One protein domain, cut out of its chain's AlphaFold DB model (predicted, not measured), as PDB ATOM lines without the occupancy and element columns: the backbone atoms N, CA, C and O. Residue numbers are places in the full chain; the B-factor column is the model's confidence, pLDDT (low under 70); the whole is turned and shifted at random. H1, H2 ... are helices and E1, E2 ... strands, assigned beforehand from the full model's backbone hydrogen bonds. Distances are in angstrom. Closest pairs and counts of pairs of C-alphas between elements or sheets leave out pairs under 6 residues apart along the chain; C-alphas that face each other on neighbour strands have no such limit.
ATOM      1  N   GLU A 624      -5.039  36.452 -11.793       68.88
ATOM      2  CA  GLU A 624      -4.867  37.642 -12.631       68.88
ATOM      3  C   GLU A 624      -3.700  37.478 -13.610       68.88
ATOM      4  O   GLU A 624      -3.817  37.883 -14.766       68.88
ATOM      5  N   ALA A 625      -2.597  36.844 -13.194       70.62
ATOM      6  CA  ALA A 625      -1.468  36.563 -14.081       70.62
ATOM      7  C   ALA A 625      -1.862  35.600 -15.211       70.62
ATOM      8  O   ALA A 625      -1.520  35.852 -16.362       70.62
ATOM      9  N   VAL A 626      -2.641  34.555 -14.902       70.44
ATOM     10  CA  VAL A 626      -3.170  33.606 -15.902       70.44
ATOM     11  C   VAL A 626      -3.968  34.343 -16.987       70.44
ATOM     12  O   VAL A 626      -3.662  34.196 -18.168       70.44
ATOM     13  N   LYS A 627      -4.905  35.221 -16.599       76.00
ATOM     14  CA  LYS A 627      -5.691  36.039 -17.545       76.00
ATOM     15  C   LYS A 627      -4.835  37.010 -18.364       76.00
ATOM     16  O   LYS A 627      -5.124  37.253 -19.534       76.00
ATOM     17  N   ILE A 628      -3.783  37.577 -17.765       79.00
ATOM     18  CA  ILE A 628      -2.830  38.456 -18.463       79.00
ATOM     19  C   ILE A 628      -2.056  37.673 -19.536       79.00
ATOM     20  O   ILE A 628      -1.903  38.173 -20.654       79.00
ATOM     21  N   PHE A 629      -1.605  36.451 -19.236       80.50
ATOM     22  CA  PHE A 629      -0.924  35.598 -20.213       80.50
ATOM     23  C   PHE A 629      -1.861  35.115 -21.327       80.50
ATOM     24  O   PHE A 629      -1.506  35.232 -22.496       80.50
ATOM     25  N   GLU A 630      -3.065  34.647 -20.994       76.50
ATOM     26  CA  GLU A 630      -4.090  34.210 -21.953       76.50
ATOM     27  C   GLU A 630      -4.429  35.327 -22.964       76.50
ATOM     28  O   GLU A 630      -4.320  35.144 -24.182       76.50
ATOM     29  N   ALA A 631      -4.732  36.532 -22.465       78.56
ATOM     30  CA  ALA A 631      -5.068  37.698 -23.287       78.56
ATOM     31  C   ALA A 631      -3.895  38.219 -24.139       78.56
ATOM     32  O   ALA A 631      -4.111  38.853 -25.177       78.56
ATOM     33  N   ALA A 632      -2.648  37.978 -23.724       79.12
ATOM     34  CA  ALA A 632      -1.471  38.247 -24.546       79.12
ATOM     35  C   ALA A 632      -1.217  37.132 -25.575       79.12
ATOM     36  O   ALA A 632      -0.851  37.420 -26.715       79.12
ATOM     37  N   GLY A 633      -1.460  35.873 -25.204       73.00
ATOM     38  CA  GLY A 633      -1.235  34.708 -26.053       73.00
ATOM     39  C   GLY A 633      -2.160  34.657 -27.264       73.00
ATOM     40  O   GLY A 633      -1.706  34.394 -28.381       73.00
ATOM     41  N   ALA A 634      -3.429  35.025 -27.071       73.94
ATOM     42  CA  ALA A 634      -4.392  35.206 -28.157       73.94
ATOM     43  C   ALA A 634      -3.925  36.249 -29.194       73.94
ATOM     44  O   ALA A 634      -4.107  36.054 -30.393       73.94
ATOM     45  N   LYS A 635      -3.268  37.332 -28.749       77.06
ATOM     46  CA  LYS A 635      -2.705  38.367 -29.635       77.06
ATOM     47  C   LYS A 635      -1.432  37.896 -30.341       77.06
ATOM     48  O   LYS A 635      -1.245  38.206 -31.516       77.06
ATOM     49  N   LEU A 636      -0.571  37.140 -29.652       74.62
ATOM     50  CA  LEU A 636       0.691  36.634 -30.206       74.62
ATOM     51  C   LEU A 636       0.449  35.779 -31.462       74.62
ATOM     52  O   LEU A 636       1.072  36.017 -32.495       74.62
ATOM     53  N   LYS A 637      -0.514  34.845 -31.388       61.50
ATOM     54  CA  LYS A 637      -0.827  33.854 -32.440       61.50
ATOM     55  C   LYS A 637      -1.317  34.425 -33.783       61.50
ATOM     56  O   LYS A 637      -1.442  33.656 -34.729       61.50
ATOM     57  N   GLY A 638      -1.589  35.730 -33.887       61.44
ATOM     58  CA  GLY A 638      -2.001  36.383 -35.141       61.44
ATOM     59  C   GLY A 638      -1.189  37.623 -35.536       61.44
ATOM     60  O   GLY A 638      -1.465  38.222 -36.574       61.44
ATOM     61  N   ALA A 639      -0.215  38.052 -34.725       65.50
ATOM     62  CA  ALA A 639       0.435  39.357 -34.895       65.50
ATOM     63  C   ALA A 639       1.767  39.328 -35.667       65.50
ATOM     64  O   ALA A 639       2.198  40.379 -36.157       65.50
ATOM     65  N   ILE A 640       2.423  38.168 -35.754       76.25
ATOM     66  CA  ILE A 640       3.791  37.989 -36.264       76.25
ATOM     67  C   ILE A 640       3.747  37.136 -37.541       76.25
ATOM     68  O   ILE A 640       2.966  36.194 -37.634       76.25
ATOM     69  N   LYS A 641       4.574  37.490 -38.532       77.06
ATOM     70  CA  LYS A 641       4.856  36.677 -39.724       77.06
ATOM     71  C   LYS A 641       6.329  36.287 -39.691       77.06
ATOM     72  O   LYS A 641       7.147  37.101 -39.275       77.06
ATOM     73  N   GLU A 642       6.642  35.077 -40.134       78.25
ATOM     74  CA  GLU A 642       8.001  34.529 -40.146       78.25
ATOM     75  C   GLU A 642       8.563  34.430 -41.577       78.25
ATOM     76  O   GLU A 642       7.776  34.277 -42.516       78.25
ATOM     77  N   PRO A 643       9.899  34.488 -41.760       78.94
ATOM     78  CA  PRO A 643      10.916  34.798 -40.748       78.94
ATOM     79  C   PRO A 643      10.903  36.286 -40.349       78.94
ATOM     80  O   PRO A 643      10.451  37.138 -41.113       78.94
ATOM     81  N   VAL A 644      11.385  36.609 -39.144       82.94
ATOM     82  CA  VAL A 644      11.271  37.961 -38.553       82.94
ATOM     83  C   VAL A 644      12.610  38.491 -38.028       82.94
ATOM     84  O   VAL A 644      13.427  37.730 -37.508       82.94
ATOM     85  N   THR A 645      12.851  39.801 -38.144       82.06
ATOM     86  CA  THR A 645      14.027  40.455 -37.537       82.06
ATOM     87  C   THR A 645      13.831  40.648 -36.031       82.06
ATOM     88  O   THR A 645      12.699  40.727 -35.540       82.06
ATOM     89  N   ARG A 646      14.929  40.822 -35.280       79.81
ATOM     90  CA  ARG A 646      14.858  41.174 -33.851       79.81
ATOM     91  C   ARG A 646      14.072  42.466 -33.604       79.81
ATOM     92  O   ARG A 646      13.307  42.550 -32.645       79.81
ATOM     93  N   ALA A 647      14.252  43.463 -34.473       76.38
ATOM     94  CA  ALA A 647      13.634  44.781 -34.348       76.38
ATOM     95  C   ALA A 647      12.115  44.738 -34.580       76.38
ATOM     96  O   ALA A 647      11.354  45.300 -33.790       76.38
ATOM     97  N   ASP A 648      11.659  44.032 -35.617       81.38
ATOM     98  CA  ASP A 648      10.230  43.884 -35.916       81.38
ATOM     99  C   ASP A 648       9.514  43.044 -34.857       81.38
ATOM    100  O   ASP A 648       8.407  43.391 -34.432       81.38
ATOM    101  N   LEU A 649      10.167  41.986 -34.366       84.81
ATOM    102  CA  LEU A 649       9.653  41.179 -33.263       84.81
ATOM    103  C   LEU A 649       9.524  42.012 -31.979       84.81
ATOM    104  O   LEU A 649       8.454  42.032 -31.374       84.81
ATOM    105  N   GLN A 650      10.555  42.780 -31.605       85.69
ATOM    106  CA  GLN A 650      10.504  43.671 -30.439       85.69
ATOM    107  C   GLN A 650       9.380  44.711 -30.567       85.69
ATOM    108  O   GLN A 650       8.597  44.897 -29.636       85.69
ATOM    109  N   LYS A 651       9.235  45.329 -31.745       84.75
ATOM    110  CA  LYS A 651       8.166  46.292 -32.055       84.75
ATOM    111  C   LYS A 651       6.770  45.676 -31.898       84.75
ATOM    112  O   LYS A 651       5.876  46.324 -31.352       84.75
ATOM    113  N   LYS A 652       6.580  44.424 -32.330       84.81
ATOM    114  CA  LYS A 652       5.322  43.672 -32.170       84.81
ATOM    115  C   LYS A 652       5.033  43.310 -30.715       84.81
ATOM    116  O   LYS A 652       3.908  43.511 -30.263       84.81
ATOM    117  N   LEU A 653       6.027  42.836 -29.968       86.12
ATOM    118  CA  LEU A 653       5.859  42.495 -28.552       86.12
ATOM    119  C   LEU A 653       5.504  43.735 -27.719       86.12
ATOM    120  O   LEU A 653       4.552  43.691 -26.944       86.12
ATOM    121  N   THR A 654       6.147  44.877 -27.969       84.31
ATOM    122  CA  THR A 654       5.830  46.150 -27.296       84.31
ATOM    123  C   THR A 654       4.408  46.660 -27.600       84.31
ATOM    124  O   THR A 654       3.765  47.250 -26.731       84.31
ATOM    125  N   GLN A 655       3.837  46.380 -28.781       84.31
ATOM    126  CA  GLN A 655       2.406  46.635 -29.048       84.31
ATOM    127  C   GLN A 655       1.474  45.744 -28.198       84.31
ATOM    128  O   GLN A 655       0.372  46.160 -27.826       84.31
ATOM    129  N   ILE A 656       1.906  44.527 -27.860       83.81
ATOM    130  CA  ILE A 656       1.146  43.604 -27.005       83.81
ATOM    131  C   ILE A 656       1.283  44.005 -25.526       83.81
ATOM    132  O   ILE A 656       0.268  44.037 -24.836       83.81
ATOM    133  N   GLU A 657       2.463  44.426 -25.062       85.88
ATOM    134  CA  GLU A 657       2.664  44.992 -23.710       85.88
ATOM    135  C   GLU A 657       1.779  46.227 -23.474       85.88
ATOM    136  O   GLU A 657       1.022  46.282 -22.503       85.88
ATOM    137  N   ASN A 658       1.793  47.183 -24.409       83.44
ATOM    138  CA  ASN A 658       0.985  48.404 -24.320       83.44
ATOM    139  C   ASN A 658      -0.531  48.131 -24.333       83.44
ATOM    140  O   ASN A 658      -1.299  48.902 -23.759       83.44
ATOM    141  N   SER A 659      -0.974  47.037 -24.964       81.00
ATOM    142  CA  SER A 659      -2.395  46.660 -25.041       81.00
ATOM    143  C   SER A 659      -2.826  45.588 -24.026       81.00
ATOM    144  O   SER A 659      -4.019  45.290 -23.942       81.00
ATOM    145  N   THR A 660      -1.902  45.011 -23.252       83.94
ATOM    146  CA  THR A 660      -2.164  44.029 -22.185       83.94
ATOM    147  C   THR A 660      -1.415  44.450 -20.916       83.94
ATOM    148  O   THR A 660      -0.314  43.981 -20.626       83.94
ATOM    149  N   LYS A 661      -2.019  45.359 -20.138       79.56
ATOM    150  CA  LYS A 661      -1.410  45.924 -18.923       79.56
ATOM    151  C   LYS A 661      -0.933  44.830 -17.958       79.56
ATOM    152  O   LYS A 661      -1.739  44.069 -17.431       79.56
ATOM    153  N   GLY A 662       0.366  44.828 -17.660       78.00
ATOM    154  CA  GLY A 662       0.970  43.978 -16.629       78.00
ATOM    155  C   GLY A 662       1.760  42.770 -17.136       78.00
ATOM    156  O   GLY A 662       2.322  42.066 -16.295       78.00
ATOM    157  N   ILE A 663       1.844  42.552 -18.456       83.75
ATOM    158  CA  ILE A 663       2.807  41.621 -19.066       83.75
ATOM    159  C   ILE A 663       4.102  42.340 -19.477       83.75
ATOM    160  O   ILE A 663       4.099  43.542 -19.744       83.75
ATOM    161  N   LYS A 664       5.198  41.583 -19.544       85.62
ATOM    162  CA  LYS A 664       6.442  41.911 -20.248       85.62
ATOM    163  C   LYS A 664       6.913  40.720 -21.079       85.62
ATOM    164  O   LYS A 664       6.660  39.576 -20.690       85.62
ATOM    165  N   PHE A 665       7.648  40.984 -22.153       86.12
ATOM    166  CA  PHE A 665       8.347  39.970 -22.945       86.12
ATOM    167  C   PHE A 665       9.866  40.173 -22.943       86.12
ATOM    168  O   PHE A 665      10.371  41.257 -22.660       86.12
ATOM    169  N   ASN A 666      10.598  39.116 -23.288       82.94
ATOM    170  CA  ASN A 666      12.044  39.152 -23.490       82.94
ATOM    171  C   ASN A 666      12.449  38.231 -24.652       82.94
ATOM    172  O   ASN A 666      12.035  37.069 -24.687       82.94
ATOM    173  N   ILE A 667      13.266  38.749 -25.577       80.88
ATOM    174  CA  ILE A 667      13.758  38.034 -26.765       80.88
ATOM    175  C   ILE A 667      15.194  37.559 -26.528       80.88
ATOM    176  O   ILE A 667      16.090  38.365 -26.265       80.88
ATOM    177  N   GLN A 668      15.426  36.263 -26.714       79.19
ATOM    178  CA  GLN A 668      16.749  35.643 -26.779       79.19
ATOM    179  C   GLN A 668      16.941  35.002 -28.161       79.19
ATOM    180  O   GLN A 668      15.963  34.614 -28.798       79.19
ATOM    181  N   GLN A 669      18.182  34.887 -28.635       73.94
ATOM    182  CA  GLN A 669      18.479  34.051 -29.799       73.94
ATOM    183  C   GLN A 669      18.732  32.614 -29.335       73.94
ATOM    184  O   GLN A 669      19.394  32.394 -28.321       73.94
ATOM    185  N   GLU A 670      18.218  31.648 -30.086       71.12
ATOM    186  CA  GLU A 670      18.430  30.219 -29.876       71.12
ATOM    187  C   GLU A 670      18.611  29.563 -31.252       71.12
ATOM    188  O   GLU A 670      17.647  29.211 -31.930       71.12
ATOM    189  N   GLY A 671      19.865  29.494 -31.711       73.06
ATOM    190  CA  GLY A 671      20.209  29.008 -33.050       73.06
ATOM    191  C   GLY A 671      19.625  29.878 -34.169       73.06
ATOM    192  O   GLY A 671      19.955  31.061 -34.286       73.06
ATOM    193  N   ASP A 672      18.759  29.268 -34.982       74.12
ATOM    194  CA  ASP A 672      18.038  29.859 -36.117       74.12
ATOM    195  C   ASP A 672      16.753  30.610 -35.716       74.12
ATOM    196  O   ASP A 672      15.995  31.043 -36.586       74.12
ATOM    197  N   LYS A 673      16.469  30.745 -34.410       78.25
ATOM    198  CA  LYS A 673      15.180  31.235 -33.892       78.25
ATOM    199  C   LYS A 673      15.301  32.312 -32.818       78.25
ATOM    200  O   LYS A 673      16.247  32.365 -32.032       78.25
ATOM    201  N   TRP A 674      14.266  33.143 -32.755       78.62
ATOM    202  CA  TRP A 674      13.986  34.075 -31.672       78.62
ATOM    203  C   TRP A 674      13.116  33.406 -30.613       78.62
ATOM    204  O   TRP A 674      11.914  33.230 -30.813       78.62
ATOM    205  N   LYS A 675      13.720  33.075 -29.473       84.19
ATOM    206  CA  LYS A 675      13.060  32.535 -28.283       84.19
ATOM    207  C   LYS A 675      12.450  33.686 -27.477       84.19
ATOM    208  O   LYS A 675      13.170  34.491 -26.882       84.19
ATOM    209  N   VAL A 676      11.125  33.774 -27.447       84.19
ATOM    210  CA  VAL A 676      10.366  34.787 -26.702       84.19
ATOM    211  C   VAL A 676       9.860  34.198 -25.390       84.19
ATOM    212  O   VAL A 676       9.093  33.240 -25.373       84.19
ATOM    213  N   THR A 677      10.265  34.811 -24.282       84.25
ATOM    214  CA  THR A 677       9.784  34.510 -22.922       84.25
ATOM    215  C   THR A 677       8.829  35.604 -22.444       84.25
ATOM    216  O   THR A 677       8.874  36.726 -22.954       84.25
ATOM    217  N   SER A 678       7.947  35.296 -21.486       83.06
ATOM    218  CA  SER A 678       6.966  36.256 -20.958       83.06
ATOM    219  C   SER A 678       6.847  36.224 -19.430       83.06
ATOM    220  O   SER A 678       7.068  35.197 -18.788       83.06
ATOM    221  N   THR A 679       6.480  37.365 -18.845       83.81
ATOM    222  CA  THR A 679       6.376  37.570 -17.393       83.81
ATOM    223  C   THR A 679       5.168  38.445 -17.072       83.81
ATOM    224  O   THR A 679       5.022  39.524 -17.640       83.81
ATOM    225  N   ALA A 680       4.336  38.040 -16.112       82.81
ATOM    226  CA  ALA A 680       3.205  38.822 -15.609       82.81
ATOM    227  C   ALA A 680       3.176  38.771 -14.077       82.81
ATOM    228  O   ALA A 680       3.443  37.728 -13.490       82.81
ATOM    229  N   LYS A 681       2.878  39.885 -13.391       79.81
ATOM    230  CA  LYS A 681       2.752  39.931 -11.907       79.81
ATOM    231  C   LYS A 681       3.966  39.381 -11.112       79.81
ATOM    232  O   LYS A 681       3.825  39.008  -9.951       79.81
ATOM    233  N   LYS A 682       5.175  39.390 -11.698       75.94
ATOM    234  CA  LYS A 682       6.416  38.739 -11.193       75.94
ATOM    235  C   LYS A 682       6.413  37.197 -11.225       75.94
ATOM    236  O   LYS A 682       7.285  36.575 -10.623       75.94
ATOM    237  N   ILE A 683       5.471  36.585 -11.935       74.38
ATOM    238  CA  ILE A 683       5.479  35.174 -12.324       74.38
ATOM    239  C   ILE A 683       6.027  35.102 -13.751       74.38
ATOM    240  O   ILE A 683       5.578  35.846 -14.625       74.38
ATOM    241  N   ASN A 684       7.001  34.227 -13.988       77.44
ATOM    242  CA  ASN A 684       7.485  33.923 -15.334       77.44
ATOM    243  C   ASN A 684       6.638  32.794 -15.925       77.44
ATOM    244  O   ASN A 684       6.293  31.853 -15.213       77.44
ATOM    245  N   ASN A 685       6.343  32.872 -17.218       75.62
ATOM    246  CA  ASN A 685       5.841  31.736 -17.977       75.62
ATOM    247  C   ASN A 685       7.028  30.784 -18.273       75.62
ATOM    248  O   ASN A 685       8.028  31.256 -18.827       75.62
ATOM    249  N   PRO A 686       6.973  29.490 -17.888       67.81
ATOM    250  CA  PRO A 686       8.031  28.518 -18.178       67.81
ATOM    251  C   PRO A 686       8.117  28.137 -19.664       67.81
ATOM    252  O   PRO A 686       9.160  27.649 -20.094       67.81
ATOM    253  N   HIS A 687       7.061  28.379 -20.444       71.44
ATOM    254  CA  HIS A 687       6.950  28.007 -21.852       71.44
ATOM    255  C   HIS A 687       7.321  29.178 -22.782       71.44
ATOM    256  O   HIS A 687       6.578  30.161 -22.882       71.44
ATOM    257  N   PRO A 688       8.469  29.119 -23.480       78.88
ATOM    258  CA  PRO A 688       8.832  30.098 -24.498       78.88
ATOM    259  C   PRO A 688       8.104  29.835 -25.829       78.88
ATOM    260  O   PRO A 688       7.787  28.695 -26.161       78.88
ATOM    261  N   VAL A 689       7.929  30.880 -26.641       79.56
ATOM    262  CA  VAL A 689       7.529  30.756 -28.056       79.56
ATOM    263  C   VAL A 689       8.721  31.074 -28.941       79.56
ATOM    264  O   VAL A 689       9.346  32.117 -28.758       79.56
ATOM    265  N   SER A 690       9.015  30.217 -29.914       83.12
ATOM    266  CA  SER A 690      10.114  30.424 -30.858       83.12
ATOM    267  C   SER A 690       9.596  30.807 -32.243       83.12
ATOM    268  O   SER A 690       8.699  30.149 -32.760       83.12
ATOM    269  N   PHE A 691      10.193  31.839 -32.842       81.75
ATOM    270  CA  PHE A 691       9.917  32.307 -34.209       81.75
ATOM    271  C   PHE A 691      11.181  32.193 -35.067       81.75
ATOM    272  O   PHE A 691      12.272  32.495 -34.585       81.75
ATOM    273  N   THR A 692      11.061  31.817 -36.337       81.44
ATOM    274  CA  THR A 692      12.183  31.723 -37.287       81.44
ATOM    275  C   THR A 692      12.862  33.085 -37.464       81.44
ATOM    276  O   THR A 692      12.208  34.086 -37.784       81.44
ATOM    277  N   ALA A 693      14.175  33.146 -37.243       77.62
ATOM    278  CA  ALA A 693      14.923  34.395 -37.183       77.62
ATOM    279  C   ALA A 693      15.510  34.799 -38.539       77.62
ATOM    280  O   ALA A 693      16.286  34.065 -39.150       77.62
TER     281      ALA A 693
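This is residues 624 to 693 of the 1018 residues of an uncharacterized protein of Ferruginibacter sp. BO-59 (UniProt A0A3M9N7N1). A narrow antiparallel sheet of three strands forms one layer, and two helices, H1 and H2, pack over one face of it, slanting steeply to each other. H2 covers the hairpin of E1 and E2, while H1 reaches with its first turns to where E1 begins and E2 ends; E3 is a short edge strand. The printed part has 70 residues with two named helices and three named strands, in the order H1 H2 E1 E2 E3, and its class is mixed, helices and strands. The sheet order is E1 - E2 - E3, a meander, each strand the antiparallel neighbour of the one before. The whole is compact, with a radius of gyration of the C-alphas of 11.4 A, and elongated, with spans of 33 by 21 by 16 A.

H1, residues 624 to 639, begins at C-alpha 624 (-4.867, 37.642, -12.631) and is 23.0 A long from first to last C-alpha. H2, residues 646 to 659, measures 20.1 A. E1, residues 663 to 670, measures 22.2 A and begins at C-alpha 663 (2.807, 41.621, -19.066). E2, residues 673 to 680, measures 23.1 A. E3, residues 689 to 692, measures 10.4 A and ends at C-alpha 692 (12.183, 31.723, -37.287).

E1 and E2 form a hairpin, antiparallel at 156 degrees, with N 664 and O 679 within hydrogen-bond range at 2.8 A. E2 and E3 form a second hairpin, antiparallel at 154 degrees, with N 676 and O 689 at 2.8 A. H2 is on the sheet at a height over the sheet of 8.7 A, over E2 and, only just, over E1, on which 3 of its C-alphas fall. It runs along the strands, at 21 degrees to E2 on the local plane. The closest C-alphas of H2 and E1 are those of Glu 657 and Ile 663, 5.7 A apart. H1 is on the sheet too, with its C-alpha of Ala 625 5.4 A from that of Ala 680 in E2, the closest pair of the two. H1 and H2 touch, through residues 632 to 639 of H1 and 652 to 657 of H2, with the C-alphas of Ala 632 and Ile 656 closest at 6.4 A. They run opposite ways at a steep tilt of 47 degrees. Every O i to N i+4 pair is within hydrogen-bond range in H2, and 10 of 12 in H1.

The two farthest C-alphas, those of Glu 624 and Asp 672, are 33.7 A apart. The printed part has no cut and no long link. Between E2 and E3 are 8 residues, of which 683 to 684 pair, antiparallel, with residues 679 to 680 of E2. The mean pLDDT of the printed part is 78.6, and residues 624, 637 to 639 and 686 are under 70.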